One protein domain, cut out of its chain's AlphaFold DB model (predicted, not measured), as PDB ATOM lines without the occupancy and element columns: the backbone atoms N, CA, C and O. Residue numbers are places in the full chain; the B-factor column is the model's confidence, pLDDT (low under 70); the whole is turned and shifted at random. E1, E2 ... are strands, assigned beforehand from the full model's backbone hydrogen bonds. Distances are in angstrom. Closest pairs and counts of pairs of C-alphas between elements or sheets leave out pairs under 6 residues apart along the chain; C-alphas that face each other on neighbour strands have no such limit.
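AT A GLANCE: This is residues 514 to 730 of the 730 residues of an uncharacterized protein of Bacteroides sp. HPS0048 (UniProt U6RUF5). A nine-stranded sheet, E1 to E9, curls into a nearly closed barrel, and beside it along the longest axis sits a smaller lobe with the four-stranded sheet E12 E11 E14 E15 and the strand pair E10 and E13. Part of the four-stranded sheet lies face to face with part of the barrel wall, their strands crossed. The printed part has 217 residues with no named helix and fifteen named strands, E1 to E15 in chain order; the class is all strand. The large sheet runs E5 E4 E3 E2 E1 E9 E8 E7 E6, and all three sheets are antiparallel. The whole is compact and rounded, with a radius of gyration of the C-alphas of 17.5 A and spans of 48 by 40 by 33 A.

IN THESE COORDINATES: Find C-alpha 523 at (-26.464, -26.138, -37.877), where E1, residues 523 to 532, begins; it bends by 51 degrees at residue 527. Next come E2, 539 to 552, 34.9 A long; E3, 555 to 562; E4, 568 to 575; E5, 578 to 581; and E6, 584 to 587. Look for E7 from C-alpha 597 at (-55.933, -28.322, -30.526) to residue 610, 36.2 A away; E8, 615 to 625, spans 31.6 A, and E9 is 635 to 641. Further on lie E10, 662 to 668; E11, 672 to 680; E12, 685 to 694; E13, 697 to 703; and E14, 710 to 718. E15, 721 to 729, ends at C-alpha 729, (-41.638, -43.293, -51.846).

HOW THE PARTS SIT: E1 to E5 and E6 to E9 form two meanders, each strand the antiparallel neighbour of the one before. Between E1 and E9, look at N 528 and O 638, 3.0 A apart and within hydrogen-bond range. The folded sheet is bent back on itself, E5 E4 E3 facing E1 E9 E8 E7 E6, with E2, which bends by 63 degrees at residue 544, as the hinge. The closest C-alphas of E5 and E7 are those of Lys 578 and Asn 605, 4.8 A apart. The large sheet and E12 E11 E14 E15 make a sandwich, two sheets face to face, their strands at 80 degrees; the closest C-alphas of E8 and E15, Gly 619 and Ile 728, are 7.1 A apart. In the hairpin of E14 and E15, N 714 and O 725 are 2.8 A apart; between E10 and E13, N 664 and O 701 are 2.8 A apart.

THE WHOLE: The two C-alphas farthest apart, those of Gln 627 and Gly 720, are 50.7 A apart. The printed part has no cut, and its one long link is E9 to E10, residues 642 to 661. The mean pLDDT of the printed part is 72.7; 79 residues are under 70, among them 584 to 600, 644 to 669 and 720 to 730.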
ATOM      1  N   TYR A 514     -26.085 -41.635 -48.382       58.62
ATOM      2  CA  TYR A 514     -27.173 -41.665 -47.409       58.62
ATOM      3  C   TYR A 514     -26.613 -41.920 -46.025       58.62
ATOM      4  O   TYR A 514     -25.838 -42.859 -45.821       58.62
ATOM      5  N   LYS A 515     -27.033 -41.090 -45.078       62.34
ATOM      6  CA  LYS A 515     -26.654 -41.227 -43.681       62.34
ATOM      7  C   LYS A 515     -27.877 -41.472 -42.819       62.34
ATOM      8  O   LYS A 515     -28.982 -41.017 -43.123       62.34
ATOM      9  N   ASN A 516     -27.670 -42.218 -41.740       61.75
ATOM     10  CA  ASN A 516     -28.716 -42.404 -40.749       61.75
ATOM     11  C   ASN A 516     -28.958 -41.083 -40.016       61.75
ATOM     12  O   ASN A 516     -28.084 -40.225 -39.926       61.75
ATOM     13  N   LEU A 517     -30.140 -40.950 -39.419       63.94
ATOM     14  CA  LEU A 517     -30.492 -39.823 -38.550       63.94
ATOM     15  C   LEU A 517     -29.509 -39.610 -37.384       63.94
ATOM     16  O   LEU A 517     -29.419 -38.517 -36.830       63.94
ATOM     17  N   SER A 518     -28.746 -40.648 -37.026       63.12
ATOM     18  CA  SER A 518     -27.631 -40.562 -36.085       63.12
ATOM     19  C   SER A 518     -26.543 -39.574 -36.516       63.12
ATOM     20  O   SER A 518     -25.778 -39.123 -35.669       63.12
ATOM     21  N   ASP A 519     -26.487 -39.196 -37.786       69.69
ATOM     22  CA  ASP A 519     -25.393 -38.404 -38.343       69.69
ATOM     23  C   ASP A 519     -25.819 -36.957 -38.626       69.69
ATOM     24  O   ASP A 519     -25.197 -36.280 -39.443       69.69
ATOM     25  N   ILE A 520     -26.902 -36.497 -37.984       78.88
ATOM     26  CA  ILE A 520     -27.393 -35.126 -38.121       78.88
ATOM     27  C   ILE A 520     -26.289 -34.135 -37.769       78.88
ATOM     28  O   ILE A 520     -25.696 -34.187 -36.691       78.88
ATOM     29  N   GLU A 521     -25.974 -33.269 -38.729       83.50
ATOM     30  CA  GLU A 521     -24.954 -32.249 -38.553       83.50
ATOM     31  C   GLU A 521     -25.576 -31.065 -37.810       83.50
ATOM     32  O   GLU A 521     -26.675 -30.619 -38.153       83.50
ATOM     33  N   ASN A 522     -24.866 -30.542 -36.810       88.69
ATOM     34  CA  ASN A 522     -25.283 -29.322 -36.126       88.69
ATOM     35  C   ASN A 522     -25.324 -28.162 -37.126       88.69
ATOM     36  O   ASN A 522     -24.428 -28.031 -37.966       88.69
ATOM     37  N   GLY A 523     -26.348 -27.317 -37.027       89.69
ATOM     38  CA  GLY A 523     -26.464 -26.138 -37.877       89.69
ATOM     39  C   GLY A 523     -27.894 -25.707 -38.172       89.69
ATOM     40  O   GLY A 523     -28.867 -26.226 -37.622       89.69
ATOM     41  N   GLU A 524     -27.989 -24.717 -39.055       90.19
ATOM     42  CA  GLU A 524     -29.242 -24.134 -39.527       90.19
ATOM     43  C   GLU A 524     -29.644 -24.768 -40.865       90.19
ATOM     44  O   GLU A 524     -28.886 -24.741 -41.839       90.19
ATOM     45  N   TYR A 525     -30.853 -25.322 -40.907       88.31
ATOM     46  CA  TYR A 525     -31.481 -25.886 -42.095       88.31
ATOM     47  C   TYR A 525     -32.644 -24.992 -42.522       88.31
ATOM     48  O   TYR A 525     -33.474 -24.611 -41.695       88.31
ATOM     49  N   ILE A 526     -32.721 -24.656 -43.806       84.31
ATOM     50  CA  ILE A 526     -33.736 -23.755 -44.364       84.31
ATOM     51  C   ILE A 526     -34.448 -24.461 -45.515       84.31
ATOM     52  O   ILE A 526     -33.818 -25.131 -46.332       84.31
ATOM     53  N   GLY A 527     -35.764 -24.309 -45.598       78.56
ATOM     54  CA  GLY A 527     -36.557 -24.825 -46.708       78.56
ATOM     55  C   GLY A 527     -38.046 -24.677 -46.448       78.56
ATOM     56  O   GLY A 527     -38.482 -23.622 -45.988       78.56
ATOM     57  N   THR A 528     -38.834 -25.709 -46.751       78.88
ATOM     58  CA  THR A 528     -40.298 -25.642 -46.655       78.88
ATOM     59  C   THR A 528     -40.903 -26.781 -45.839       78.88
ATOM     60  O   THR A 528     -40.409 -27.913 -45.810       78.88
ATOM     61  N   LEU A 529     -42.011 -26.457 -45.169       82.94
ATOM     62  CA  LEU A 529     -42.950 -27.390 -44.564       82.94
ATOM     63  C   LEU A 529     -44.217 -27.426 -45.419       82.94
ATOM     64  O   LEU A 529     -44.969 -26.453 -45.475       82.94
ATOM     65  N   THR A 530     -44.476 -28.556 -46.066       78.12
ATOM     66  CA  THR A 530     -45.690 -28.781 -46.854       78.12
ATOM     67  C   THR A 530     -46.733 -29.526 -46.023       78.12
ATOM     68  O   THR A 530     -46.457 -30.612 -45.505       78.12
ATOM     69  N   THR A 531     -47.950 -28.985 -45.944       79.69
ATOM     70  CA  THR A 531     -49.112 -29.639 -45.324       79.69
ATOM     71  C   THR A 531     -50.069 -30.140 -46.396       79.69
ATOM     72  O   THR A 531     -50.545 -29.371 -47.234       79.69
ATOM     73  N   TYR A 532     -50.388 -31.431 -46.339       78.50
ATOM     74  CA  TYR A 532     -51.315 -32.079 -47.259       78.50
ATOM     75  C   TYR A 532     -52.723 -32.183 -46.668       78.50
ATOM     76  O   TYR A 532     -52.940 -32.053 -45.460       78.50
ATOM     77  N   ASP A 533     -53.699 -32.447 -47.528       77.62
ATOM     78  CA  ASP A 533     -55.037 -32.844 -47.122       77.62
ATOM     79  C   ASP A 533     -55.035 -34.209 -46.415       77.62
ATOM     80  O   ASP A 533     -54.034 -34.922 -46.336       77.62
ATOM     81  N   TRP A 534     -56.187 -34.612 -45.881       80.06
ATOM     82  CA  TRP A 534     -56.292 -35.856 -45.113       80.06
ATOM     83  C   TRP A 534     -56.015 -37.115 -45.931       80.06
ATOM     84  O   TRP A 534     -55.793 -38.179 -45.346       80.06
ATOM     85  N   SER A 535     -56.103 -37.032 -47.258       74.50
ATOM     86  CA  SER A 535     -55.744 -38.130 -48.152       74.50
ATOM     87  C   SER A 535     -54.259 -38.175 -48.481       74.50
ATOM     88  O   SER A 535     -53.783 -39.193 -48.976       74.50
ATOM     89  N   GLY A 536     -53.536 -37.095 -48.200       72.81
ATOM     90  CA  GLY A 536     -52.184 -36.889 -48.671       72.81
ATOM     91  C   GLY A 536     -52.125 -36.412 -50.118       72.81
ATOM     92  O   GLY A 536     -51.072 -35.964 -50.524       72.81
ATOM     93  N   LYS A 537     -53.200 -36.471 -50.916       70.94
ATOM     94  CA  LYS A 537     -53.180 -36.211 -52.366       70.94
ATOM     95  C   LYS A 537     -52.948 -34.742 -52.730       70.94
ATOM     96  O   LYS A 537     -52.251 -34.466 -53.708       70.94
ATOM     97  N   TYR A 538     -53.530 -33.812 -51.979       72.00
ATOM     98  CA  TYR A 538     -53.535 -32.390 -52.335       72.00
ATOM     99  C   TYR A 538     -52.740 -31.566 -51.329       72.00
ATOM    100  O   TYR A 538     -52.849 -31.776 -50.124       72.00
ATOM    101  N   ILE A 539     -51.960 -30.603 -51.822       73.00
ATOM    102  CA  ILE A 539     -51.260 -29.638 -50.970       73.00
ATOM    103  C   ILE A 539     -52.251 -28.565 -50.545       73.00
ATOM    104  O   ILE A 539     -52.938 -27.982 -51.385       73.00
ATOM    105  N   LEU A 540     -52.307 -28.304 -49.245       74.38
ATOM    106  CA  LEU A 540     -53.135 -27.248 -48.675       74.38
ATOM    107  C   LEU A 540     -52.320 -25.996 -48.368       74.38
ATOM    108  O   LEU A 540     -52.817 -24.888 -48.549       74.38
ATOM    109  N   GLU A 541     -51.084 -26.177 -47.908       76.56
ATOM    110  CA  GLU A 541     -50.221 -25.085 -47.474       76.56
ATOM    111  C   GLU A 541     -48.745 -25.464 -47.634       76.56
ATOM    112  O   GLU A 541     -48.370 -26.623 -47.444       76.56
ATOM    113  N   GLU A 542     -47.913 -24.477 -47.954       76.38
ATOM    114  CA  GLU A 542     -46.460 -24.589 -47.951       76.38
ATOM    115  C   GLU A 542     -45.889 -23.364 -47.227       76.38
ATOM    116  O   GLU A 542     -46.108 -22.232 -47.658       76.38
ATOM    117  N   VAL A 543     -45.212 -23.597 -46.101       81.31
ATOM    118  CA  VAL A 543     -44.695 -22.541 -45.218       81.31
ATOM    119  C   VAL A 543     -43.169 -22.597 -45.204       81.31
ATOM    120  O   VAL A 543     -42.616 -23.687 -45.019       81.31
ATOM    121  N   PRO A 544     -42.464 -21.466 -45.370       83.00
ATOM    122  CA  PRO A 544     -41.023 -21.416 -45.160       83.00
ATOM    123  C   PRO A 544     -40.661 -21.790 -43.719       83.00
ATOM    124  O   PRO A 544     -41.249 -21.288 -42.758       83.00
ATOM    125  N   LEU A 545     -39.701 -22.703 -43.583       87.31
ATOM    126  CA  LEU A 545     -39.273 -23.284 -42.317       87.31
ATOM    127  C   LEU A 545     -37.761 -23.126 -42.159       87.31
ATOM    128  O   LEU A 545     -36.982 -23.545 -43.019       87.31
ATOM    129  N   THR A 546     -37.355 -22.583 -41.015       90.31
ATOM    130  CA  THR A 546     -35.980 -22.643 -40.522       90.31
ATOM    131  C   THR A 546     -35.933 -23.567 -39.313       90.31
ATOM    132  O   THR A 546     -36.661 -23.372 -38.338       90.31
ATOM    133  N   LEU A 547     -35.071 -24.576 -39.377       89.75
ATOM    134  CA  LEU A 547     -34.861 -25.554 -38.319       89.75
ATOM    135  C   LEU A 547     -33.395 -25.516 -37.892       89.75
ATOM    136  O   LEU A 547     -32.502 -25.859 -38.664       89.75
ATOM    137  N   ILE A 548     -33.146 -25.079 -36.664       91.06
ATOM    138  CA  ILE A 548     -31.811 -25.044 -36.062       91.06
ATOM    139  C   ILE A 548     -31.687 -26.283 -35.189       91.06
ATOM    140  O   ILE A 548     -32.539 -26.472 -34.327       91.06
ATOM    141  N   LEU A 549     -30.668 -27.119 -35.398       90.19
ATOM    142  CA  LEU A 549     -30.488 -28.363 -34.644       90.19
ATOM    143  C   LEU A 549     -29.088 -28.459 -34.040       90.19
ATOM    144  O   LEU A 549     -28.083 -28.167 -34.692       90.19
ATOM    145  N   PHE A 550     -29.051 -28.944 -32.804       89.06
ATOM    146  CA  PHE A 550     -27.863 -29.258 -32.030       89.06
ATOM    147  C   PHE A 550     -28.003 -30.667 -31.474       89.06
ATOM    148  O   PHE A 550     -28.973 -30.996 -30.794       89.06
ATOM    149  N   LYS A 551     -27.032 -31.520 -31.770       86.69
ATOM    150  CA  LYS A 551     -26.981 -32.887 -31.283       86.69
ATOM    151  C   LYS A 551     -25.895 -33.039 -30.226       86.69
ATOM    152  O   LYS A 551     -24.719 -32.786 -30.489       86.69
ATOM    153  N   GLU A 552     -26.294 -33.565 -29.072       84.94
ATOM    154  CA  GLU A 552     -25.409 -34.018 -28.001       84.94
ATOM    155  C   GLU A 552     -25.760 -35.465 -27.620       84.94
ATOM    156  O   GLU A 552     -26.785 -35.742 -26.998       84.94
ATOM    157  N   LYS A 553     -24.890 -36.417 -27.984       82.38
ATOM    158  CA  LYS A 553     -25.131 -37.867 -27.823       82.38
ATOM    159  C   LYS A 553     -26.427 -38.309 -28.516       82.38
ATOM    160  O   LYS A 553     -26.468 -38.274 -29.739       82.38
ATOM    161  N   ASP A 554     -27.453 -38.718 -27.771       79.12
ATOM    162  CA  ASP A 554     -28.754 -39.161 -28.301       79.12
ATOM    163  C   ASP A 554     -29.836 -38.075 -28.224       79.12
ATOM    164  O   ASP A 554     -30.935 -38.261 -28.750       79.12
ATOM    165  N   LEU A 555     -29.527 -36.944 -27.580       85.19
ATOM    166  CA  LEU A 555     -30.429 -35.812 -27.450       85.19
ATOM    167  C   LEU A 555     -30.181 -34.826 -28.593       85.19
ATOM    168  O   LEU A 555     -29.047 -34.423 -28.861       85.19
ATOM    169  N   ILE A 556     -31.258 -34.435 -29.259       87.69
ATOM    170  CA  ILE A 556     -31.266 -33.396 -30.283       87.69
ATOM    171  C   ILE A 556     -32.129 -32.259 -29.759       87.69
ATOM    172  O   ILE A 556     -33.309 -32.450 -29.474       87.69
ATOM    173  N   THR A 557     -31.537 -31.082 -29.621       89.75
ATOM    174  CA  THR A 557     -32.216 -29.847 -29.233       89.75
ATOM    175  C   THR A 557     -32.141 -28.836 -30.365       89.75
ATOM    176  O   THR A 557     -31.391 -29.017 -31.326       89.75
ATOM    177  N   GLY A 558     -32.940 -27.779 -30.307       89.81
ATOM    178  CA  GLY A 558     -32.950 -26.814 -31.390       89.81
ATOM    179  C   GLY A 558     -34.090 -25.823 -31.340       89.81
ATOM    180  O   GLY A 558     -34.781 -25.697 -30.334       89.81
ATOM    181  N   GLU A 559     -34.310 -25.158 -32.466       90.06
ATOM    182  CA  GLU A 559     -35.417 -24.230 -32.660       90.06
ATOM    183  C   GLU A 559     -36.107 -24.462 -34.006       90.06
ATOM    184  O   GLU A 559     -35.465 -24.569 -35.052       90.06
ATOM    185  N   TRP A 560     -37.433 -24.487 -33.969       89.50
ATOM    186  CA  TRP A 560     -38.344 -24.591 -35.096       89.50
ATOM    187  C   TRP A 560     -38.982 -23.228 -35.369       89.50
ATOM    188  O   TRP A 560     -39.689 -22.683 -34.519       89.50
ATOM    189  N   ARG A 561     -38.747 -22.662 -36.555       89.88
ATOM    190  CA  ARG A 561     -39.202 -21.315 -36.925       89.88
ATOM    191  C   ARG A 561     -39.977 -21.353 -38.239       89.88
ATOM    192  O   ARG A 561     -39.387 -21.473 -39.309       89.88
ATOM    193  N   GLU A 562     -41.296 -21.238 -38.148       88.00
ATOM    194  CA  GLU A 562     -42.175 -21.038 -39.306       88.00
ATOM    195  C   GLU A 562     -42.335 -19.538 -39.570       88.00
ATOM    196  O   GLU A 562     -42.513 -18.759 -38.629       88.00
ATOM    197  N   GLU A 563     -42.266 -19.115 -40.834       80.50
ATOM    198  CA  GLU A 563     -42.419 -17.699 -41.186       80.50
ATOM    199  C   GLU A 563     -43.767 -17.141 -40.692       80.50
ATOM    200  O   GLU A 563     -44.831 -17.684 -40.977       80.50
ATOM    201  N   GLY A 564     -43.716 -16.044 -39.928       75.00
ATOM    202  CA  GLY A 564     -44.897 -15.407 -39.334       75.00
ATOM    203  C   GLY A 564     -45.335 -15.972 -37.975       75.00
ATOM    204  O   GLY A 564     -46.223 -15.389 -37.355       75.00
ATOM    205  N   ASN A 565     -44.692 -17.035 -37.479       78.62
ATOM    206  CA  ASN A 565     -44.985 -17.652 -36.182       78.62
ATOM    207  C   ASN A 565     -43.859 -17.420 -35.160       78.62
ATOM    208  O   ASN A 565     -42.724 -17.080 -35.500       78.62
ATOM    209  N   VAL A 566     -44.178 -17.604 -33.875       80.06
ATOM    210  CA  VAL A 566     -43.190 -17.531 -32.789       80.06
ATOM    211  C   VAL A 566     -42.269 -18.760 -32.864       80.06
ATOM    212  O   VAL A 566     -42.790 -19.868 -33.006       80.06
ATOM    213  N   PRO A 567     -40.934 -18.596 -32.761       84.94
ATOM    214  CA  PRO A 567     -39.994 -19.709 -32.650       84.94
ATOM    215  C   PRO A 567     -40.363 -20.677 -31.526       84.94
ATOM    216  O   PRO A 567     -40.741 -20.257 -30.433       84.94
ATOM    217  N   ILE A 568     -40.216 -21.970 -31.793       84.19
ATOM    218  CA  ILE A 568     -40.500 -23.044 -30.844       84.19
ATOM    219  C   ILE A 568     -39.187 -23.768 -30.571       84.19
ATOM    220  O   ILE A 568     -38.603 -24.344 -31.483       84.19
ATOM    221  N   GLU A 569     -38.708 -23.744 -29.332       86.81
ATOM    222  CA  GLU A 569     -37.603 -24.619 -28.922       86.81
ATOM    223  C   GLU A 569     -38.034 -26.064 -29.114       86.81
ATOM    224  O   GLU A 569     -39.129 -26.376 -28.682       86.81
ATOM    225  N   VAL A 570     -37.214 -26.937 -29.696       86.00
ATOM    226  CA  VAL A 570     -37.521 -28.363 -29.893       86.00
ATOM    227  C   VAL A 570     -36.526 -29.252 -29.160       86.00
ATOM    228  O   VAL A 570     -35.331 -28.968 -29.135       86.00
ATOM    229  N   SER A 571     -37.015 -30.357 -28.597       86.75
ATOM    230  CA  SER A 571     -36.194 -31.455 -28.081       86.75
ATOM    231  C   SER A 571     -36.702 -32.789 -28.620       86.75
ATOM    232  O   SER A 571     -37.913 -33.021 -28.698       86.75
ATOM    233  N   ALA A 572     -35.778 -33.651 -29.030       85.44
ATOM    234  CA  ALA A 572     -36.067 -34.954 -29.595       85.44
ATOM    235  C   ALA A 572     -34.963 -35.964 -29.285       85.44
ATOM    236  O   ALA A 572     -33.811 -35.611 -29.032       85.44
ATOM    237  N   HIS A 573     -35.310 -37.241 -29.389       84.44
ATOM    238  CA  HIS A 573     -34.375 -38.355 -29.331       84.44
ATOM    239  C   HIS A 573     -34.554 -39.270 -30.547       84.44
ATOM    240  O   HIS A 573     -35.626 -39.335 -31.160       84.44
ATOM    241  N   THR A 574     -33.493 -39.984 -30.923       80.06
ATOM    242  CA  THR A 574     -33.542 -40.939 -32.038       80.06
ATOM    243  C   THR A 574     -33.954 -42.330 -31.567       80.06
ATOM    244  O   THR A 574     -33.335 -42.883 -30.660       80.06
ATOM    245  N   LYS A 575     -34.950 -42.938 -32.221       78.62
ATOM    246  CA  LYS A 575     -35.368 -44.330 -31.990       78.62
ATOM    247  C   LYS A 575     -35.789 -44.984 -33.305       78.62
ATOM    248  O   LYS A 575     -36.606 -44.419 -34.024       78.62
ATOM    249  N   ASP A 576     -35.241 -46.159 -33.624       71.94
ATOM    250  CA  ASP A 576     -35.561 -46.935 -34.840       71.94
ATOM    251  C   ASP A 576     -35.510 -46.099 -36.139       71.94
ATOM    252  O   ASP A 576     -36.412 -46.158 -36.977       71.94
ATOM    253  N   SER A 577     -34.470 -45.266 -36.282       65.94
ATOM    254  CA  SER A 577     -34.303 -44.317 -37.399       65.94
ATOM    255  C   SER A 577     -35.427 -43.277 -37.535       65.94
ATOM    256  O   SER A 577     -35.664 -42.757 -38.622       65.94
ATOM    257  N   LYS A 578     -36.117 -42.945 -36.439       71.56
ATOM    258  CA  LYS A 578     -37.077 -41.837 -36.344       71.56
ATOM    259  C   LYS A 578     -36.629 -40.827 -35.293       71.56
ATOM    260  O   LYS A 578     -35.994 -41.199 -34.308       71.56
ATOM    261  N   LEU A 579     -37.020 -39.571 -35.480       75.31
ATOM    262  CA  LEU A 579     -36.974 -38.546 -34.441       75.31
ATOM    263  C   LEU A 579     -38.297 -38.530 -33.684       75.31
ATOM    264  O   LEU A 579     -39.363 -38.336 -34.275       75.31
ATOM    265  N   ILE A 580     -38.224 -38.757 -32.379       78.44
ATOM    266  CA  ILE A 580     -39.357 -38.646 -31.466       78.44
ATOM    267  C   ILE A 580     -39.148 -37.366 -30.676       78.44
ATOM    268  O   ILE A 580     -38.155 -37.233 -29.971       78.44
ATOM    269  N   PHE A 581     -40.062 -36.419 -30.841       78.62
ATOM    270  CA  PHE A 581     -40.021 -35.136 -30.151       78.62
ATOM    271  C   PHE A 581     -40.742 -35.241 -28.808       78.62
ATOM    272  O   PHE A 581     -41.792 -35.877 -28.717       78.62
ATOM    273  N   ASP A 582     -40.220 -34.566 -27.789       73.69
ATOM    274  CA  ASP A 582     -40.759 -34.655 -26.425       73.69
ATOM    275  C   ASP A 582     -41.857 -33.611 -26.142       73.69
ATOM    276  O   ASP A 582     -42.478 -33.611 -25.079       73.69
ATOM    277  N   GLN A 583     -42.113 -32.707 -27.089       70.81
ATOM    278  CA  GLN A 583     -42.920 -31.510 -26.868       70.81
ATOM    279  C   GLN A 583     -44.276 -31.510 -27.585       70.81
ATOM    280  O   GLN A 583     -44.484 -32.126 -28.636       70.81
ATOM    281  N   GLN A 584     -45.205 -30.737 -27.018       68.88
ATOM    282  CA  GLN A 584     -46.503 -30.434 -27.615       68.88
ATOM    283  C   GLN A 584     -46.466 -29.086 -28.333       68.88
ATOM    284  O   GLN A 584     -45.968 -28.107 -27.789       68.88
ATOM    285  N   MET A 585     -47.051 -29.026 -29.526       69.56
ATOM    286  CA  MET A 585     -47.258 -27.794 -30.281       69.56
ATOM    287  C   MET A 585     -48.746 -27.500 -30.441       69.56
ATOM    288  O   MET A 585     -49.567 -28.378 -30.710       69.56
ATOM    289  N   GLN A 586     -49.113 -26.232 -30.332       64.25
ATOM    290  CA  GLN A 586     -50.463 -25.794 -30.653       64.25
ATOM    291  C   GLN A 586     -50.532 -25.502 -32.152       64.25
ATOM    292  O   GLN A 586     -49.876 -24.587 -32.641       64.25
ATOM    293  N   LYS A 587     -51.309 -26.298 -32.894       62.53
ATOM    294  CA  LYS A 587     -51.605 -26.041 -34.311       62.53
ATOM    295  C   LYS A 587     -53.115 -26.036 -34.529       62.53
ATOM    296  O   LYS A 587     -53.848 -26.838 -33.956       62.53
ATOM    297  N   SER A 588     -53.586 -25.133 -35.382       53.84
ATOM    298  CA  SER A 588     -55.010 -24.920 -35.688       53.84
ATOM    299  C   SER A 588     -55.517 -25.732 -36.895       53.84
ATOM    300  O   SER A 588     -56.593 -25.460 -37.422       53.84
ATOM    301  N   LEU A 589     -54.769 -26.753 -37.335       55.19
ATOM    302  CA  LEU A 589     -54.999 -27.505 -38.582       55.19
ATOM    303  C   LEU A 589     -55.901 -28.754 -38.441       55.19
ATOM    304  O   LEU A 589     -56.042 -29.519 -39.398       55.19
ATOM    305  N   GLY A 590     -56.524 -28.963 -37.277       55.94
ATOM    306  CA  GLY A 590     -57.302 -30.170 -36.977       55.94
ATOM    307  C   GLY A 590     -58.573 -30.356 -37.824       55.94
ATOM    308  O   GLY A 590     -59.131 -29.411 -38.382       55.94
ATOM    309  N   ARG A 591     -59.098 -31.597 -37.875       59.34
ATOM    310  CA  ARG A 591     -60.340 -31.969 -38.612       59.34
ATOM    311  C   ARG A 591     -61.573 -31.150 -38.208       59.34
ATOM    312  O   ARG A 591     -62.563 -31.121 -38.940       59.34
ATOM    313  N   TYR A 592     -61.544 -30.522 -37.037       55.97
ATOM    314  CA  TYR A 592     -62.667 -29.822 -36.435       55.97
ATOM    315  C   TYR A 592     -62.469 -28.307 -36.551       55.97
ATOM    316  O   TYR A 592     -61.846 -27.677 -35.701       55.97
ATOM    317  N   LYS A 593     -63.023 -27.714 -37.618       51.22
ATOM    318  CA  LYS A 593     -62.990 -26.258 -37.851       51.22
ATOM    319  C   LYS A 593     -63.433 -25.492 -36.591       51.22
ATOM    320  O   LYS A 593     -64.480 -25.809 -36.021       51.22
ATOM    321  N   ASN A 594     -62.682 -24.448 -36.231       48.91
ATOM    322  CA  ASN A 594     -62.909 -23.537 -35.094       48.91
ATOM    323  C   ASN A 594     -62.529 -24.068 -33.698       48.91
ATOM    324  O   ASN A 594     -63.006 -23.525 -32.701       48.91
ATOM    325  N   MET A 595     -61.685 -25.097 -33.603       52.59
ATOM    326  CA  MET A 595     -61.039 -25.470 -32.344       52.59
ATOM    327  C   MET A 595     -59.523 -25.517 -32.527       52.59
ATOM    328  O   MET A 595     -59.014 -26.214 -33.401       52.59
ATOM    329  N   GLU A 596     -58.804 -24.756 -31.706       56.69
ATOM    330  CA  GLU A 596     -57.367 -24.946 -31.547       56.69
ATOM    331  C   GLU A 596     -57.136 -26.206 -30.719       56.69
ATOM    332  O   GLU A 596     -57.748 -26.387 -29.662       56.69
ATOM    333  N   HIS A 597     -56.264 -27.083 -31.207       66.44
ATOM    334  CA  HIS A 597     -55.933 -28.322 -30.526       66.44
ATOM    335  C   HIS A 597     -54.446 -28.354 -30.190       66.44
ATOM    336  O   HIS A 597     -53.588 -28.054 -31.022       66.44
ATOM    337  N   LEU A 598     -54.144 -28.767 -28.960       65.44
ATOM    338  CA  LEU A 598     -52.788 -29.145 -28.584       65.44
ATOM    339  C   LEU A 598     -52.456 -30.465 -29.283       65.44
ATOM    340  O   LEU A 598     -53.141 -31.477 -29.090       65.44
ATOM    341  N   SER A 599     -51.422 -30.430 -30.115       69.19
ATOM    342  CA  SER A 599     -50.947 -31.565 -30.897       69.19
ATOM    343  C   SER A 599     -49.491 -31.842 -30.563       69.19
ATOM    344  O   SER A 599     -48.628 -30.986 -30.700       69.19
ATOM    345  N   SER A 600     -49.186 -33.054 -30.125       69.75
ATOM    346  CA  SER A 600     -47.802 -33.481 -29.952       69.75
ATOM    347  C   SER A 600     -47.225 -33.911 -31.288       69.75
ATOM    348  O   SER A 600     -47.891 -34.599 -32.072       69.75
ATOM    349  N   PHE A 601     -45.962 -33.576 -31.522       72.50
ATOM    350  CA  PHE A 601     -45.180 -34.359 -32.465       72.50
ATOM    351  C   PHE A 601     -45.162 -35.804 -31.971       72.50
ATOM    352  O   PHE A 601     -44.859 -36.071 -30.814       72.50
ATOM    353  N   GLN A 602     -45.566 -36.730 -32.832       70.62
ATOM    354  CA  GLN A 602     -45.588 -38.142 -32.482       70.62
ATOM    355  C   GLN A 602     -44.306 -38.809 -32.969       70.62
ATOM    356  O   GLN A 602     -43.604 -39.462 -32.207       70.62
ATOM    357  N   GLU A 603     -44.013 -38.645 -34.255       73.25
ATOM    358  CA  GLU A 603     -42.841 -39.216 -34.906       73.25
ATOM    359  C   GLU A 603     -42.478 -38.371 -36.125       73.25
ATOM    360  O   GLU A 603     -43.355 -37.912 -36.864       73.25
ATOM    361  N   ALA A 604     -41.187 -38.255 -36.398       76.44
ATOM    362  CA  ALA A 604     -40.664 -37.738 -37.646       76.44
ATOM    363  C   ALA A 604     -39.751 -38.787 -38.278       76.44
ATOM    364  O   ALA A 604     -38.749 -39.206 -37.702       76.44
ATOM    365  N   ASN A 605     -40.133 -39.244 -39.466       77.81
ATOM    366  CA  ASN A 605     -39.315 -40.150 -40.259       77.81
ATOM    367  C   ASN A 605     -38.498 -39.294 -41.221       77.81
ATOM    368  O   ASN A 605     -38.989 -38.950 -42.299       77.81
ATOM    369  N   LEU A 606     -37.324 -38.872 -40.754       76.50
ATOM    370  CA  LEU A 606     -36.436 -37.938 -41.439       76.50
ATOM    371  C   LEU A 606     -35.180 -38.656 -41.910       76.50
ATOM    372  O   LEU A 606     -34.770 -39.667 -41.345       76.50
ATOM    373  N   GLN A 607     -34.576 -38.136 -42.964       71.94
ATOM    374  CA  GLN A 607     -33.374 -38.692 -43.558       71.94
ATOM    375  C   GLN A 607     -32.443 -37.572 -43.985       71.94
ATOM    376  O   GLN A 607     -32.888 -36.484 -44.361       71.94
ATOM    377  N   ILE A 608     -31.149 -37.874 -43.922       75.94
ATOM    378  CA  ILE A 608     -30.093 -36.981 -44.376       75.94
ATOM    379  C   ILE A 608     -29.604 -37.501 -45.714       75.94
ATOM    380  O   ILE A 608     -29.142 -38.645 -45.819       75.94
ATOM    381  N   VAL A 609     -29.695 -36.651 -46.728       71.50
ATOM    382  CA  VAL A 609     -29.162 -36.948 -48.053       71.50
ATOM    383  C   VAL A 609     -28.040 -35.978 -48.350       71.50
ATOM    384  O   VAL A 609     -28.229 -34.767 -48.264       71.50
ATOM    385  N   LYS A 610     -26.869 -36.512 -48.688       68.88
ATOM    386  CA  LYS A 610     -25.695 -35.711 -49.014       68.88
ATOM    387  C   LYS A 610     -25.282 -35.988 -50.451       68.88
ATOM    388  O   LYS A 610     -25.004 -37.135 -50.808       68.88
ATOM    389  N   ASN A 611     -25.248 -34.941 -51.267       65.62
ATOM    390  CA  ASN A 611     -24.542 -34.977 -52.545       65.62
ATOM    391  C   ASN A 611     -23.202 -34.229 -52.400       65.62
ATOM    392  O   ASN A 611     -22.829 -33.807 -51.305       65.62
ATOM    393  N   ASN A 612     -22.445 -34.093 -53.490       61.88
ATOM    394  CA  ASN A 612     -21.099 -33.510 -53.442       61.88
ATOM    395  C   ASN A 612     -21.062 -32.036 -53.001       61.88
ATOM    396  O   ASN A 612     -19.984 -31.538 -52.680       61.88
ATOM    397  N   LYS A 613     -22.204 -31.338 -53.012       65.50
ATOM    398  CA  LYS A 613     -22.295 -29.904 -52.711       65.50
ATOM    399  C   LYS A 613     -23.162 -29.584 -51.499       65.50
ATOM    400  O   LYS A 613     -22.820 -28.671 -50.764       65.50
ATOM    401  N   ASN A 614     -24.251 -30.324 -51.308       70.12
ATOM    402  CA  ASN A 614     -25.345 -29.947 -50.425       70.12
ATOM    403  C   ASN A 614     -25.743 -31.097 -49.486       70.12
ATOM    404  O   ASN A 614     -25.726 -32.279 -49.855       70.12
ATOM    405  N   THR A 615     -26.179 -30.728 -48.283       76.62
ATOM    406  CA  THR A 615     -26.772 -31.613 -47.278       76.62
ATOM    407  C   THR A 615     -28.249 -31.278 -47.100       76.62
ATOM    408  O   THR A 615     -28.620 -30.168 -46.715       76.62
ATOM    409  N   TYR A 616     -29.100 -32.267 -47.347       76.44
ATOM    410  CA  TYR A 616     -30.549 -32.159 -47.260       76.44
ATOM    411  C   TYR A 616     -31.068 -32.898 -46.031       76.44
ATOM    412  O   TYR A 616     -30.672 -34.038 -45.778       76.44
ATOM    413  N   LEU A 617     -32.006 -32.281 -45.316       80.00
ATOM    414  CA  LEU A 617     -32.815 -32.923 -44.285       80.00
ATOM    415  C   LEU A 617     -34.254 -32.982 -44.788       80.00
ATOM    416  O   LEU A 617     -34.888 -31.951 -45.008       80.00
ATOM    417  N   THR A 618     -34.773 -34.188 -44.992       76.81
ATOM    418  CA  THR A 618     -36.100 -34.357 -45.585       76.81
ATOM    419  C   THR A 618     -36.866 -35.519 -44.978       76.81
ATOM    420  O   THR A 618     -36.271 -36.493 -44.517       76.81
ATOM    421  N   GLY A 619     -38.194 -35.423 -44.953       77.25
ATOM    422  CA  GLY A 619     -39.037 -36.545 -44.571       77.25
ATOM    423  C   GLY A 619     -40.414 -36.174 -44.045       77.25
ATOM    424  O   GLY A 619     -40.861 -35.031 -44.107       77.25
ATOM    425  N   THR A 620     -41.123 -37.188 -43.550       79.50
ATOM    426  CA  THR A 620     -42.523 -37.057 -43.129       79.50
ATOM    427  C   THR A 620     -42.641 -36.771 -41.645       79.50
ATOM    428  O   THR A 620     -42.006 -37.450 -40.832       79.50
ATOM    429  N   LEU A 621     -43.555 -35.876 -41.296       81.06
ATOM    430  CA  LEU A 621     -43.939 -35.605 -39.917       81.06
ATOM    431  C   LEU A 621     -45.308 -36.211 -39.633       81.06
ATOM    432  O   LEU A 621     -46.252 -36.070 -40.416       81.06
ATOM    433  N   LYS A 622     -45.422 -36.861 -38.478       78.12
ATOM    434  CA  LYS A 622     -46.693 -37.289 -37.907       78.12
ATOM    435  C   LYS A 622     -46.926 -36.519 -36.625       78.12
ATOM    436  O   LYS A 622     -46.175 -36.649 -35.658       78.12
ATOM    437  N   MET A 623     -48.003 -35.752 -36.622       80.44
ATOM    438  CA  MET A 623     -48.529 -35.141 -35.413       80.44
ATOM    439  C   MET A 623     -49.755 -35.914 -34.936       80.44
ATOM    440  O   MET A 623     -50.476 -36.542 -35.720       80.44
ATOM    441  N   TYR A 624     -49.971 -35.872 -33.631       78.62
ATOM    442  CA  TYR A 624     -51.095 -36.510 -32.973       78.62
ATOM    443  C   TYR A 624     -51.706 -35.540 -31.974       78.62
ATOM    444  O   TYR A 624     -51.015 -34.990 -31.117       78.62
ATOM    445  N   SER A 625     -53.013 -35.341 -32.067       75.88
ATOM    446  CA  SER A 625     -53.742 -34.524 -31.108       75.88
ATOM    447  C   SER A 625     -54.111 -35.379 -29.903       75.88
ATOM    448  O   SER A 625     -54.914 -36.307 -30.004       75.88
ATOM    449  N   SER A 626     -53.552 -35.061 -28.735       70.44
ATOM    450  CA  SER A 626     -53.872 -35.755 -27.479       70.44
ATOM    451  C   SER A 626     -55.332 -35.546 -27.061       70.44
ATOM    452  O   SER A 626     -55.951 -36.441 -26.484       70.44
ATOM    453  N   GLN A 627     -55.900 -34.388 -27.411       69.06
ATOM    454  CA  GLN A 627     -57.282 -34.014 -27.116       69.06
ATOM    455  C   GLN A 627     -58.289 -34.810 -27.949       69.06
ATOM    456  O   GLN A 627     -59.245 -35.364 -27.408       69.06
ATOM    457  N   THR A 628     -58.087 -34.864 -29.268       69.19
ATOM    458  CA  THR A 628     -59.014 -35.566 -30.172       69.19
ATOM    459  C   THR A 628     -58.683 -37.050 -30.293       69.19
ATOM    460  O   THR A 628     -59.550 -37.852 -30.638       69.19
ATOM    461  N   LYS A 629     -57.457 -37.432 -29.923       73.75
ATOM    462  CA  LYS A 629     -56.903 -38.782 -30.039       73.75
ATOM    463  C   LYS A 629     -56.863 -39.262 -31.497       73.75
ATOM    464  O   LYS A 629     -57.114 -40.432 -31.788       73.75
ATOM    465  N   GLU A 630     -56.561 -38.335 -32.405       75.88
ATOM    466  CA  GLU A 630     -56.496 -38.536 -33.854       75.88
ATOM    467  C   GLU A 630     -55.129 -38.098 -34.401       75.88
ATOM    468  O   GLU A 630     -54.459 -37.229 -33.839       75.88
ATOM    469  N   LYS A 631     -54.719 -38.708 -35.519       79.62
ATOM    470  CA  LYS A 631     -53.577 -38.224 -36.303       79.62
ATOM    471  C   LYS A 631     -53.965 -36.918 -36.986       79.62
ATOM    472  O   LYS A 631     -55.078 -36.807 -37.502       79.62
ATOM    473  N   GLU A 632     -53.032 -35.981 -37.011       80.31
ATOM    474  CA  GLU A 632     -53.161 -34.723 -37.741       80.31
ATOM    475  C   GLU A 632     -52.856 -34.895 -39.232       80.31
ATOM    476  O   GLU A 632     -52.540 -35.996 -39.701       80.31
ATOM    477  N   ARG A 633     -53.004 -33.801 -39.989       81.06
ATOM    478  CA  ARG A 633     -52.726 -33.792 -41.424       81.06
ATOM    479  C   ARG A 633     -51.299 -34.267 -41.706       81.06
ATOM    480  O   ARG A 633     -50.372 -33.896 -40.978       81.06
ATOM    481  N   PRO A 634     -51.112 -35.084 -42.751       81.50
ATOM    482  CA  PRO A 634     -49.784 -35.491 -43.158       81.50
ATOM    483  C   PRO A 634     -48.974 -34.267 -43.597       81.50
ATOM    484  O   PRO A 634     -49.467 -33.412 -44.334       81.50
ATOM    485  N   MET A 635     -47.726 -34.188 -43.143       82.75
ATOM    486  CA  MET A 635     -46.809 -33.111 -43.509       82.75
ATOM    487  C   MET A 635     -45.476 -33.674 -43.985       82.75
ATOM    488  O   MET A 635     -45.033 -34.737 -43.538       82.75
ATOM    489  N   TYR A 636     -44.824 -32.927 -44.864       81.56
ATOM    490  CA  TYR A 636     -43.490 -33.220 -45.364       81.56
ATOM    491  C   TYR A 636     -42.593 -32.006 -45.180       81.56
ATOM    492  O   TYR A 636     -43.025 -30.884 -45.438       81.56
ATOM    493  N   LEU A 637     -41.358 -32.233 -44.746       81.50
ATOM    494  CA  LEU A 637     -40.337 -31.194 -44.700       81.50
ATOM    495  C   LEU A 637     -39.247 -31.474 -45.730       81.50
ATOM    496  O   LEU A 637     -38.847 -32.624 -45.944       81.50
ATOM    497  N   SER A 638     -38.751 -30.404 -46.340       78.75
ATOM    498  CA  SER A 638     -37.630 -30.427 -47.276       78.75
ATOM    499  C   SER A 638     -36.727 -29.239 -46.983       78.75
ATOM    500  O   SER A 638     -37.099 -28.102 -47.270       78.75
ATOM    501  N   LEU A 639     -35.567 -29.499 -46.379       80.25
ATOM    502  CA  LEU A 639     -34.640 -28.474 -45.907       80.25
ATOM    503  C   LEU A 639     -33.226 -28.712 -46.449       80.25
ATOM    504  O   LEU A 639     -32.806 -29.856 -46.618       80.25
ATOM    505  N   ILE A 640     -32.490 -27.624 -46.662       79.94
ATOM    506  CA  ILE A 640     -31.081 -27.595 -47.078       79.94
ATOM    507  C   ILE A 640     -30.273 -26.938 -45.963       79.94
ATOM    508  O   ILE A 640     -30.736 -25.976 -45.346       79.94
ATOM    509  N   LYS A 641     -29.070 -27.439 -45.684       84.06
ATOM    510  CA  LYS A 641     -28.159 -26.793 -44.735       84.06
ATOM    511  C   LYS A 641     -27.684 -25.446 -45.302       84.06
ATOM    512  O   LYS A 641     -27.242 -25.364 -46.440       84.06
ATOM    513  N   LYS A 642     -27.775 -24.376 -44.509       80.69
ATOM    514  CA  LYS A 642     -27.568 -22.982 -44.962       80.69
ATOM    515  C   LYS A 642     -26.181 -22.678 -45.545       80.69
ATOM    516  O   LYS A 642     -26.041 -21.717 -46.292       80.69
ATOM    517  N   GLU A 643     -25.164 -23.451 -45.176       73.12
ATOM    518  CA  GLU A 643     -23.777 -23.268 -45.632       73.12
ATOM    519  C   GLU A 643     -23.557 -23.699 -47.098       73.12
ATOM    520  O   GLU A 643     -22.495 -23.428 -47.656       73.12
ATOM    521  N   ASP A 644     -24.562 -24.317 -47.725       61.69
ATOM    522  CA  ASP A 644     -24.506 -24.864 -49.080       61.69
ATOM    523  C   ASP A 644     -25.065 -23.874 -50.139       61.69
ATOM    524  O   ASP A 644     -25.895 -23.012 -49.833       61.69
ATOM    525  N   GLU A 645     -24.623 -23.961 -51.407       54.16
ATOM    526  CA  GLU A 645     -25.030 -23.028 -52.481       54.16
ATOM    527  C   GLU A 645     -26.549 -23.094 -52.757       54.16
ATOM    528  O   GLU A 645     -27.055 -24.047 -53.355       54.16
ATOM    529  N   VAL A 646     -27.285 -22.039 -52.388       51.44
ATOM    530  CA  VAL A 646     -28.702 -21.873 -52.750       51.44
ATOM    531  C   VAL A 646     -28.792 -21.273 -54.155       51.44
ATOM    532  O   VAL A 646     -28.553 -20.083 -54.361       51.44
ATOM    533  N   ASN A 647     -29.129 -22.096 -55.148       48.25
ATOM    534  CA  ASN A 647     -29.354 -21.635 -56.519       48.25
ATOM    535  C   ASN A 647     -30.590 -20.707 -56.580       48.25
ATOM    536  O   ASN A 647     -31.666 -21.047 -56.097       48.25
ATOM    537  N   ASN A 648     -30.462 -19.544 -57.227       39.09
ATOM    538  CA  ASN A 648     -31.491 -18.487 -57.295       39.09
ATOM    539  C   ASN A 648     -32.738 -18.810 -58.161       39.09
ATOM    540  O   ASN A 648     -33.580 -17.932 -58.366       39.09
ATOM    541  N   GLN A 649     -32.885 -20.027 -58.703       43.78
ATOM    542  CA  GLN A 649     -34.114 -20.453 -59.388       43.78
ATOM    543  C   GLN A 649     -35.004 -21.235 -58.415       43.78
ATOM    544  O   GLN A 649     -34.662 -22.331 -57.989       43.78
ATOM    545  N   VAL A 650     -36.163 -20.663 -58.068       46.34
ATOM    546  CA  VAL A 650     -37.116 -21.258 -57.115       46.34
ATOM    547  C   VAL A 650     -37.862 -22.420 -57.776       46.34
ATOM    548  O   VAL A 650     -38.936 -22.251 -58.353       46.34
ATOM    549  N   ILE A 651     -37.279 -23.612 -57.703       49.88
ATOM    550  CA  ILE A 651     -37.941 -24.874 -58.034       49.88
ATOM    551  C   ILE A 651     -38.380 -25.496 -56.708       49.88
ATOM    552  O   ILE A 651     -37.561 -26.054 -55.984       49.88
ATOM    553  N   SER A 652     -39.662 -25.371 -56.359       46.78
ATOM    554  CA  SER A 652     -40.221 -26.002 -55.159       46.78
ATOM    555  C   SER A 652     -40.899 -27.317 -55.531       46.78
ATOM    556  O   SER A 652     -41.996 -27.336 -56.084       46.78
ATOM    557  N   ILE A 653     -40.246 -28.442 -55.241       52.84
ATOM    558  CA  ILE A 653     -40.891 -29.750 -55.360       52.84
ATOM    559  C   ILE A 653     -41.426 -30.141 -53.997       52.84
ATOM    560  O   ILE A 653     -40.671 -30.290 -53.040       52.84
ATOM    561  N   SER A 654     -42.720 -30.405 -53.949       53.47
ATOM    562  CA  SER A 654     -43.369 -31.019 -52.803       53.47
ATOM    563  C   SER A 654     -43.667 -32.475 -53.160       53.47
ATOM    564  O   SER A 654     -44.766 -32.782 -53.633       53.47
ATOM    565  N   PRO A 655     -42.687 -33.395 -53.037       55.41
ATOM    566  CA  PRO A 655     -42.968 -34.802 -53.265       55.41
ATOM    567  C   PRO A 655     -44.065 -35.202 -52.290       55.41
ATOM    568  O   PRO A 655     -44.020 -34.817 -51.125       55.41
ATOM    569  N   ASN A 656     -45.059 -35.936 -52.777       59.03
ATOM    570  CA  ASN A 656     -46.162 -36.408 -51.965       59.03
ATOM    571  C   ASN A 656     -45.825 -37.815 -51.452       59.03
ATOM    572  O   ASN A 656     -46.145 -38.798 -52.118       59.03
ATOM    573  N   PRO A 657     -45.198 -37.961 -50.273       57.50
ATOM    574  CA  PRO A 657     -44.812 -39.264 -49.733       57.50
ATOM    575  C   PRO A 657     -46.021 -40.029 -49.174       57.50
ATOM    576  O   PRO A 657     -45.867 -41.016 -48.458       57.50
ATOM    577  N   PHE A 658     -47.241 -39.538 -49.388       60.53
ATOM    578  CA  PHE A 658     -48.461 -40.119 -48.849       60.53
ATOM    579  C   PHE A 658     -49.338 -40.739 -49.940       60.53
ATOM    580  O   PHE A 658     -50.358 -41.340 -49.604       60.53
ATOM    581  N   SER A 659     -48.925 -40.654 -51.210       63.50
ATOM    582  CA  SER A 659     -49.613 -41.261 -52.347       63.50
ATOM    583  C   SER A 659     -48.619 -41.902 -53.328       63.50
ATOM    584  O   SER A 659     -47.440 -41.566 -53.326       63.50
ATOM    585  N   GLU A 660     -49.094 -42.819 -54.175       62.84
ATOM    586  CA  GLU A 660     -48.316 -43.360 -55.309       62.84
ATOM    587  C   GLU A 660     -48.113 -42.314 -56.429       62.84
ATOM    588  O   GLU A 660     -47.352 -42.527 -57.374       62.84
ATOM    589  N   GLU A 661     -48.799 -41.174 -56.322       64.19
ATOM    590  CA  GLU A 661     -48.712 -40.026 -57.213       64.19
ATOM    591  C   GLU A 661     -47.758 -38.960 -56.640       64.19
ATOM    592  O   GLU A 661     -47.864 -38.567 -55.476       64.19
ATOM    593  N   PHE A 662     -46.871 -38.418 -57.474       63.41
ATOM    594  CA  PHE A 662     -46.035 -37.261 -57.157       63.41
ATOM    595  C   PHE A 662     -46.616 -36.023 -57.830       63.41
ATOM    596  O   PHE A 662     -46.627 -35.938 -59.055       63.41
ATOM    597  N   CYS A 663     -47.070 -35.047 -57.048       61.69
ATOM    598  CA  CYS A 663     -47.469 -33.744 -57.574       61.69
ATOM    599  C   CYS A 663     -46.252 -32.819 -57.606       61.69
ATOM    600  O   CYS A 663     -45.793 -32.328 -56.580       61.69
ATOM    601  N   LEU A 664     -45.726 -32.593 -58.799       66.06
ATOM    602  CA  LEU A 664     -44.630 -31.685 -59.058       66.06
ATOM    603  C   LEU A 664     -45.167 -30.271 -59.278       66.06
ATOM    604  O   LEU A 664     -45.989 -30.063 -60.170       66.06
ATOM    605  N   TYR A 665     -44.660 -29.307 -58.514       61.41
ATOM    606  CA  TYR A 665     -44.924 -27.887 -58.712       61.41
ATOM    607  C   TYR A 665     -43.664 -27.248 -59.294       61.41
ATOM    608  O   TYR A 665     -42.559 -27.454 -58.808       61.41
ATOM    609  N   LEU A 666     -43.802 -26.505 -60.383       65.69
ATOM    610  CA  LEU A 666     -42.695 -25.794 -61.015       65.69
ATOM    611  C   LEU A 666     -43.106 -24.343 -61.186       65.69
ATOM    612  O   LEU A 666     -44.112 -24.061 -61.832       65.69
ATOM    613  N   ASN A 667     -42.336 -23.410 -60.636       61.75
ATOM    614  CA  ASN A 667     -42.535 -21.993 -60.904       61.75
ATOM    615  C   ASN A 667     -41.474 -21.515 -61.895       61.75
ATOM    616  O   ASN A 667     -40.352 -21.189 -61.518       61.75
ATOM    617  N   LEU A 668     -41.823 -21.519 -63.180       68.00
ATOM    618  CA  LEU A 668     -40.871 -21.206 -64.240       68.00
ATOM    619  C   LEU A 668     -40.785 -19.693 -64.455       68.00
ATOM    620  O   LEU A 668     -41.786 -19.032 -64.746       68.00
ATOM    621  N   ASP A 669     -39.575 -19.148 -64.372       67.06
ATOM    622  CA  ASP A 669     -39.261 -17.744 -64.667       67.06
ATOM    623  C   ASP A 669     -39.512 -17.382 -66.143       67.06
ATOM    624  O   ASP A 669     -39.906 -16.254 -66.460       67.06
ATOM    625  N   LYS A 670     -39.358 -18.362 -67.038       76.31
ATOM    626  CA  LYS A 670     -39.614 -18.284 -68.480       76.31
ATOM    627  C   LYS A 670     -40.111 -19.619 -69.033       76.31
ATOM    628  O   LYS A 670     -39.893 -20.671 -68.437       76.31
ATOM    629  N   THR A 671     -40.726 -19.578 -70.213       79.25
ATOM    630  CA  THR A 671     -41.107 -20.787 -70.953       79.25
ATOM    631  C   THR A 671     -39.882 -21.679 -71.159       79.25
ATOM    632  O   THR A 671     -38.875 -21.222 -71.701       79.25
ATOM    633  N   SER A 672     -39.951 -22.921 -70.683       79.12
ATOM    634  CA  SER A 672     -38.793 -23.810 -70.566       79.12
ATOM    635  C   SER A 672     -39.154 -25.250 -70.903       79.12
ATOM    636  O   SER A 672     -40.246 -25.711 -70.584       79.12
ATOM    637  N   ASN A 673     -38.226 -25.967 -71.533       80.50
ATOM    638  CA  ASN A 673     -38.354 -27.403 -71.754       80.50
ATOM    639  C   ASN A 673     -37.985 -28.158 -70.472       80.50
ATOM    640  O   ASN A 673     -36.910 -27.906 -69.923       80.50
ATOM    641  N   VAL A 674     -38.852 -29.059 -70.009       80.31
ATOM    642  CA  VAL A 674     -38.684 -29.764 -68.733       80.31
ATOM    643  C   VAL A 674     -38.707 -31.279 -68.923       80.31
ATOM    644  O   VAL A 674     -39.629 -31.845 -69.510       80.31
ATOM    645  N   PHE A 675     -37.693 -31.945 -68.374       82.12
ATOM    646  CA  PHE A 675     -37.575 -33.400 -68.336       82.12
ATOM    647  C   PHE A 675     -37.283 -33.876 -66.911       82.12
ATOM    648  O   PHE A 675     -36.615 -33.185 -66.150       82.12
ATOM    649  N   ILE A 676     -37.787 -35.050 -66.548       81.19
ATOM    650  CA  ILE A 676     -37.693 -35.611 -65.201       81.19
ATOM    651  C   ILE A 676     -37.196 -37.050 -65.298       81.19
ATOM    652  O   ILE A 676     -37.692 -37.835 -66.110       81.19
ATOM    653  N   SER A 677     -36.258 -37.425 -64.435       82.06
ATOM    654  CA  SER A 677     -35.879 -38.820 -64.219       82.06
ATOM    655  C   SER A 677     -35.847 -39.158 -62.736       82.06
ATOM    656  O   SER A 677     -35.464 -38.331 -61.920       82.06
ATOM    657  N   ILE A 678     -36.252 -40.376 -62.382       78.94
ATOM    658  CA  ILE A 678     -36.186 -40.881 -61.009       78.94
ATOM    659  C   ILE A 678     -35.252 -42.083 -60.975       78.94
ATOM    660  O   ILE A 678     -35.379 -42.981 -61.811       78.94
ATOM    661  N   HIS A 679     -34.332 -42.103 -60.019       77.44
ATOM    662  CA  HIS A 679     -33.317 -43.134 -59.831       77.44
ATOM    663  C   HIS A 679     -33.421 -43.742 -58.429       77.44
ATOM    664  O   HIS A 679     -33.841 -43.057 -57.503       77.44
ATOM    665  N   ASP A 680     -33.060 -45.014 -58.256       74.00
ATOM    666  CA  ASP A 680     -32.888 -45.599 -56.919       74.00
ATOM    667  C   ASP A 680     -31.588 -45.127 -56.249       74.00
ATOM    668  O   ASP A 680     -30.773 -44.421 -56.846       74.00
ATOM    669  N   THR A 681     -31.381 -45.540 -54.999       65.75
ATOM    670  CA  THR A 681     -30.196 -45.192 -54.198       65.75
ATOM    671  C   THR A 681     -28.874 -45.715 -54.768       65.75
ATOM    672  O   THR A 681     -27.814 -45.261 -54.350       65.75
ATOM    673  N   GLN A 682     -28.914 -46.650 -55.719       67.06
ATOM    674  CA  GLN A 682     -27.738 -47.155 -56.436       67.06
ATOM    675  C   GLN A 682     -27.500 -46.389 -57.751       67.06
ATOM    676  O   GLN A 682     -26.572 -46.702 -58.495       67.06
ATOM    677  N   GLY A 683     -28.335 -45.390 -58.055       68.56
ATOM    678  CA  GLY A 683     -28.281 -44.597 -59.280       68.56
ATOM    679  C   GLY A 683     -28.977 -45.249 -60.478       68.56
ATOM    680  O   GLY A 683     -28.936 -44.689 -61.582       68.56
ATOM    681  N   ASN A 684     -29.646 -46.395 -60.305       73.44
ATOM    682  CA  ASN A 684     -30.367 -47.046 -61.397       73.44
ATOM    683  C   ASN A 684     -31.639 -46.266 -61.712       73.44
ATOM    684  O   ASN A 684     -32.462 -46.007 -60.836       73.44
ATOM    685  N   LEU A 685     -31.842 -45.949 -62.986       79.31
ATOM    686  CA  LEU A 685     -33.052 -45.290 -63.459       79.31
ATOM    687  C   LEU A 685     -34.294 -46.173 -63.232       79.31
ATOM    688  O   LEU A 685     -34.332 -47.321 -63.673       79.31
ATOM    689  N   LYS A 686     -35.329 -45.612 -62.605       82.25
ATOM    690  CA  LYS A 686     -36.631 -46.255 -62.356       82.25
ATOM    691  C   LYS A 686     -37.780 -45.621 -63.123       82.25
ATOM    692  O   LYS A 686     -38.724 -46.321 -63.468       82.25
ATOM    693  N   TYR A 687     -37.708 -44.323 -63.407       81.75
ATOM    694  CA  TYR A 687     -38.783 -43.610 -64.094       81.75
ATOM    695  C   TYR A 687     -38.248 -42.450 -64.934       81.75
ATOM    696  O   TYR A 687     -37.223 -41.852 -64.600       81.75
ATOM    697  N   LYS A 688     -38.950 -42.122 -66.022       85.06
ATOM    698  CA  LYS A 688     -38.693 -40.954 -66.872       85.06
ATOM    699  C   LYS A 688     -40.010 -40.300 -67.252       85.06
ATOM    700  O   LYS A 688     -40.966 -40.996 -67.580       85.06
ATOM    701  N   TYR A 689     -40.016 -38.977 -67.284       81.25
ATOM    702  CA  TYR A 689     -41.151 -38.195 -67.741       81.25
ATOM    703  C   TYR A 689     -40.673 -36.970 -68.513       81.25
ATOM    704  O   TYR A 689     -39.841 -36.202 -68.035       81.25
ATOM    705  N   ASN A 690     -41.198 -36.787 -69.720       82.38
ATOM    706  CA  ASN A 690     -40.919 -35.617 -70.538       82.38
ATOM    707  C   ASN A 690     -42.121 -34.675 -70.477       82.38
ATOM    708  O   ASN A 690     -43.151 -34.956 -71.084       82.38
ATOM    709  N   ALA A 691     -41.985 -33.567 -69.750       76.25
ATOM    710  CA  ALA A 691     -43.042 -32.566 -69.648       76.25
ATOM    711  C   ALA A 691     -43.115 -31.670 -70.899       76.25
ATOM    712  O   ALA A 691     -44.109 -30.977 -71.107       76.25
ATOM    713  N   GLY A 692     -42.073 -31.681 -71.738       80.25
ATOM    714  CA  GLY A 692     -41.971 -30.825 -72.912       80.25
ATOM    715  C   GLY A 692     -41.835 -29.345 -72.547       80.25
ATOM    716  O   GLY A 692     -41.307 -28.983 -71.495       80.25
ATOM    717  N   ILE A 693     -42.299 -28.473 -73.445       80.56
ATOM    718  CA  ILE A 693     -42.220 -27.019 -73.277       80.56
ATOM    719  C   ILE A 693     -43.350 -26.551 -72.356       80.56
ATOM    720  O   ILE A 693     -44.512 -26.502 -72.753       80.56
ATOM    721  N   LEU A 694     -42.984 -26.153 -71.142       78.75
ATOM    722  CA  LEU A 694     -43.885 -25.592 -70.146       78.75
ATOM    723  C   LEU A 694     -43.832 -24.059 -70.173       78.75
ATOM    724  O   LEU A 694     -42.758 -23.462 -70.252       78.75
ATOM    725  N   SER A 695     -44.993 -23.403 -70.104       74.25
ATOM    726  CA  SER A 695     -45.100 -21.937 -70.099       74.25
ATOM    727  C   SER A 695     -44.602 -21.305 -68.795       74.25
ATOM    728  O   SER A 695     -44.684 -21.914 -67.730       74.25
ATOM    729  N   ARG A 696     -44.152 -20.042 -68.871       76.12
ATOM    730  CA  ARG A 696     -43.821 -19.207 -67.701       76.12
ATOM    731  C   ARG A 696     -44.943 -19.227 -66.649       76.12
ATOM    732  O   ARG A 696     -46.117 -19.137 -66.999       76.12
ATOM    733  N   GLY A 697     -44.568 -19.250 -65.370       63.59
ATOM    734  CA  GLY A 697     -45.479 -19.242 -64.222       63.59
ATOM    735  C   GLY A 697     -45.595 -20.602 -63.534       63.59
ATOM    736  O   GLY A 697     -44.784 -21.498 -63.765       63.59
ATOM    737  N   LYS A 698     -46.608 -20.743 -62.668       61.94
ATOM    738  CA  LYS A 698     -46.856 -21.970 -61.899       61.94
ATOM    739  C   LYS A 698     -47.380 -23.082 -62.810       61.94
ATOM    740  O   LYS A 698     -48.414 -22.923 -63.451       61.94
ATOM    741  N   GLN A 699     -46.671 -24.199 -62.824       66.19
ATOM    742  CA  GLN A 699     -46.981 -25.418 -63.558       66.19
ATOM    743  C   GLN A 699     -47.088 -26.570 -62.580       66.19
ATOM    744  O   GLN A 699     -46.356 -26.620 -61.592       66.19
ATOM    745  N   ILE A 700     -48.023 -27.475 -62.847       64.38
ATOM    746  CA  ILE A 700     -48.318 -28.586 -61.952       64.38
ATOM    747  C   ILE A 700     -48.434 -29.835 -62.786       64.38
ATOM    748  O   ILE A 700     -49.101 -29.853 -63.818       64.38
ATOM    749  N   THR A 701     -47.725 -30.869 -62.370       68.44
ATOM    750  CA  THR A 701     -47.683 -32.139 -63.077       68.44
ATOM    751  C   THR A 701     -47.779 -33.259 -62.067       68.44
ATOM    752  O   THR A 701     -46.986 -33.324 -61.136       68.44
ATOM    753  N   THR A 702     -48.737 -34.155 -62.260       68.69
ATOM    754  CA  THR A 702     -48.868 -35.355 -61.436       68.69
ATOM    755  C   THR A 702     -48.202 -36.526 -62.151       68.69
ATOM    756  O   THR A 702     -48.545 -36.834 -63.288       68.69
ATOM    757  N   LEU A 703     -47.246 -37.170 -61.489       72.38
ATOM    758  CA  LEU A 703     -46.529 -38.347 -61.976       72.38
ATOM    759  C   LEU A 703     -47.009 -39.580 -61.211       72.38
ATOM    760  O   LEU A 703     -47.211 -39.499 -60.006       72.38
ATOM    761  N   GLN A 704     -47.121 -40.728 -61.874       73.75
ATOM    762  CA  GLN A 704     -47.415 -42.019 -61.235       73.75
ATOM    763  C   GLN A 704     -46.311 -43.027 -61.574       73.75
ATOM    764  O   GLN A 704     -46.457 -43.835 -62.490       73.75
ATOM    765  N   PRO A 705     -45.152 -42.946 -60.904       70.56
ATOM    766  CA  PRO A 705     -44.006 -43.776 -61.237       70.56
ATOM    767  C   PRO A 705     -44.095 -45.209 -60.684       70.56
ATOM    768  O   PRO A 705     -43.227 -46.009 -61.018       70.56
ATOM    769  N   ASN A 706     -45.112 -45.542 -59.872       72.75
ATOM    770  CA  ASN A 706     -45.333 -46.873 -59.275       72.75
ATOM    771  C   ASN A 706     -44.064 -47.457 -58.627       72.75
ATOM    772  O   ASN A 706     -43.638 -48.574 -58.919       72.75
ATOM    773  N   LEU A 707     -43.423 -46.659 -57.774       72.25
ATOM    774  CA  LEU A 707     -42.170 -47.020 -57.120       72.25
ATOM    775  C   LEU A 707     -42.445 -47.823 -55.849       72.25
ATOM    776  O   LEU A 707     -43.277 -47.436 -55.032       72.25
ATOM    777  N   ASN A 708     -41.686 -48.898 -55.633       71.00
ATOM    778  CA  ASN A 708     -41.708 -49.617 -54.359       71.00
ATOM    779  C   ASN A 708     -41.307 -48.683 -53.210       71.00
ATOM    780  O   ASN A 708     -40.520 -47.757 -53.418       71.00
ATOM    781  N   LYS A 709     -41.767 -48.973 -51.989       68.88
ATOM    782  CA  LYS A 709     -41.321 -48.274 -50.779       68.88
ATOM    783  C   LYS A 709     -39.798 -48.189 -50.731       68.88
ATOM    784  O   LYS A 709     -39.110 -49.211 -50.750       68.88
ATOM    785  N   GLY A 710     -39.274 -46.976 -50.657       66.50
ATOM    786  CA  GLY A 710     -37.843 -46.742 -50.756       66.50
ATOM    787  C   GLY A 710     -37.508 -45.288 -51.036       66.50
ATOM    788  O   GLY A 710     -38.379 -44.431 -51.169       66.50
ATOM    789  N   ILE A 711     -36.215 -45.015 -51.109       64.88
ATOM    790  CA  ILE A 711     -35.691 -43.675 -51.353       64.88
ATOM    791  C   ILE A 711     -35.281 -43.590 -52.813       64.88
ATOM    792  O   ILE A 711     -34.662 -44.516 -53.345       64.88
ATOM    793  N   TYR A 712     -35.620 -42.474 -53.441       72.25
ATOM    794  CA  TYR A 712     -35.305 -42.225 -54.833       72.25
ATOM    795  C   TYR A 712     -34.784 -40.804 -55.024       72.25
ATOM    796  O   TYR A 712     -35.025 -39.907 -54.215       72.25
ATOM    797  N   ILE A 713     -34.068 -40.600 -56.120       72.25
ATOM    798  CA  ILE A 713     -33.526 -39.307 -56.526       72.25
ATOM    799  C   ILE A 713     -34.269 -38.869 -57.774       72.25
ATOM    800  O   ILE A 713     -34.235 -39.563 -58.790       72.25
ATOM    801  N   MET A 714     -34.941 -37.728 -57.691       76.44
ATOM    802  CA  MET A 714     -35.579 -37.066 -58.814       76.44
ATOM    803  C   MET A 714     -34.636 -36.009 -59.385       76.44
ATOM    804  O   MET A 714     -34.326 -35.022 -58.726       76.44
ATOM    805  N   ASN A 715     -34.229 -36.191 -60.634       77.50
ATOM    806  CA  ASN A 715     -33.508 -35.185 -61.398       77.50
ATOM    807  C   ASN A 715     -34.496 -34.451 -62.299       77.50
ATOM    808  O   ASN A 715     -35.211 -35.085 -63.080       77.50
ATOM    809  N   ILE A 716     -34.503 -33.125 -62.223       75.75
ATOM    810  CA  ILE A 716     -35.265 -32.252 -63.113       75.75
ATOM    811  C   ILE A 716     -34.299 -31.499 -64.006       75.75
ATOM    812  O   ILE A 716     -33.363 -30.857 -63.550       75.75
ATOM    813  N   TYR A 717     -34.552 -31.565 -65.301       79.56
ATOM    814  CA  TYR A 717     -33.764 -30.912 -66.324       79.56
ATOM    815  C   TYR A 717     -34.592 -29.787 -66.931       79.56
ATOM    816  O   TYR A 717     -35.549 -30.056 -67.656       79.56
ATOM    817  N   ILE A 718     -34.223 -28.536 -66.656       74.50
ATOM    818  CA  ILE A 718     -34.878 -27.341 -67.203       74.50
ATOM    819  C   ILE A 718     -33.944 -26.713 -68.235       74.50
ATOM    820  O   ILE A 718     -32.870 -26.216 -67.898       74.50
ATOM    821  N   ASN A 719     -34.328 -26.751 -69.513       76.94
ATOM    822  CA  ASN A 719     -33.486 -26.314 -70.638       76.94
ATOM    823  C   ASN A 719     -32.064 -26.924 -70.601       76.94
ATOM    824  O   ASN A 719     -31.089 -26.261 -70.951       76.94
ATOM    825  N   GLY A 720     -31.939 -28.171 -70.132       66.50
ATOM    826  CA  GLY A 720     -30.662 -28.884 -70.015       66.50
ATOM    827  C   GLY A 720     -29.865 -28.623 -68.729       66.50
ATOM    828  O   GLY A 720     -28.860 -29.296 -68.516       66.50
ATOM    829  N   LYS A 721     -30.300 -27.710 -67.847       69.75
ATOM    830  CA  LYS A 721     -29.727 -27.568 -66.495       69.75
ATOM    831  C   LYS A 721     -30.368 -28.571 -65.541       69.75
ATOM    832  O   LYS A 721     -31.592 -28.650 -65.502       69.75
ATOM    833  N   LYS A 722     -29.539 -29.316 -64.806       66.56
ATOM    834  CA  LYS A 722     -29.954 -30.361 -63.863       66.56
ATOM    835  C   LYS A 722     -30.142 -29.779 -62.464       66.56
ATOM    836  O   LYS A 722     -29.247 -29.116 -61.954       66.56
ATOM    837  N   GLU A 723     -31.276 -30.095 -61.864       66.31
ATOM    838  CA  GLU A 723     -31.654 -29.799 -60.485       66.31
ATOM    839  C   GLU A 723     -32.012 -31.133 -59.819       66.31
ATOM    840  O   GLU A 723     -32.761 -31.933 -60.388       66.31
ATOM    841  N   GLU A 724     -31.413 -31.428 -58.666       60.53
ATOM    842  CA  GLU A 724     -31.537 -32.724 -57.987       60.53
ATOM    843  C   GLU A 724     -32.365 -32.599 -56.719       60.53
ATOM    844  O   GLU A 724     -32.071 -31.756 -55.873       60.53
ATOM    845  N   LEU A 725     -33.338 -33.490 -56.542       62.06
ATOM    846  CA  LEU A 725     -34.105 -33.591 -55.309       62.06
ATOM    847  C   LEU A 725     -34.252 -35.031 -54.843       62.06
ATOM    848  O   LEU A 725     -34.417 -35.965 -55.624       62.06
ATOM    849  N   SER A 726     -34.228 -35.202 -53.528       54.16
ATOM    850  CA  SER A 726     -34.473 -36.493 -52.894       54.16
ATOM    851  C   SER A 726     -35.953 -36.651 -52.589       54.16
ATOM    852  O   SER A 726     -36.573 -35.766 -52.002       54.16
ATOM    853  N   ILE A 727     -36.515 -37.789 -52.981       62.62
ATOM    854  CA  ILE A 727     -37.918 -38.119 -52.752       62.62
ATOM    855  C   ILE A 727     -38.013 -39.441 -51.990       62.62
ATOM    856  O   ILE A 727     -37.282 -40.397 -52.254       62.62
ATOM    857  N   ILE A 728     -38.940 -39.507 -51.039       52.78
ATOM    858  CA  ILE A 728     -39.241 -40.734 -50.300       52.78
ATOM    859  C   ILE A 728     -40.536 -41.312 -50.874       52.78
ATOM    860  O   ILE A 728     -41.587 -40.682 -50.771       52.78
ATOM    861  N   SER A 729     -40.459 -42.502 -51.476       49.66
ATOM    862  CA  SER A 729     -41.638 -43.293 -51.846       49.66
ATOM    863  C   SER A 729     -42.029 -44.167 -50.660       49.66
ATOM    864  O   SER A 729     -41.178 -44.842 -50.068       49.66
ATOM    865  N   LYS A 730     -43.303 -44.131 -50.282       50.41
ATOM    866  CA  LYS A 730     -43.801 -44.787 -49.070       50.41
ATOM    867  C   LYS A 730     -44.152 -46.253 -49.256       50.41
ATOM    868  O   LYS A 730     -44.499 -46.652 -50.383       50.41
TER     869      LYS A 730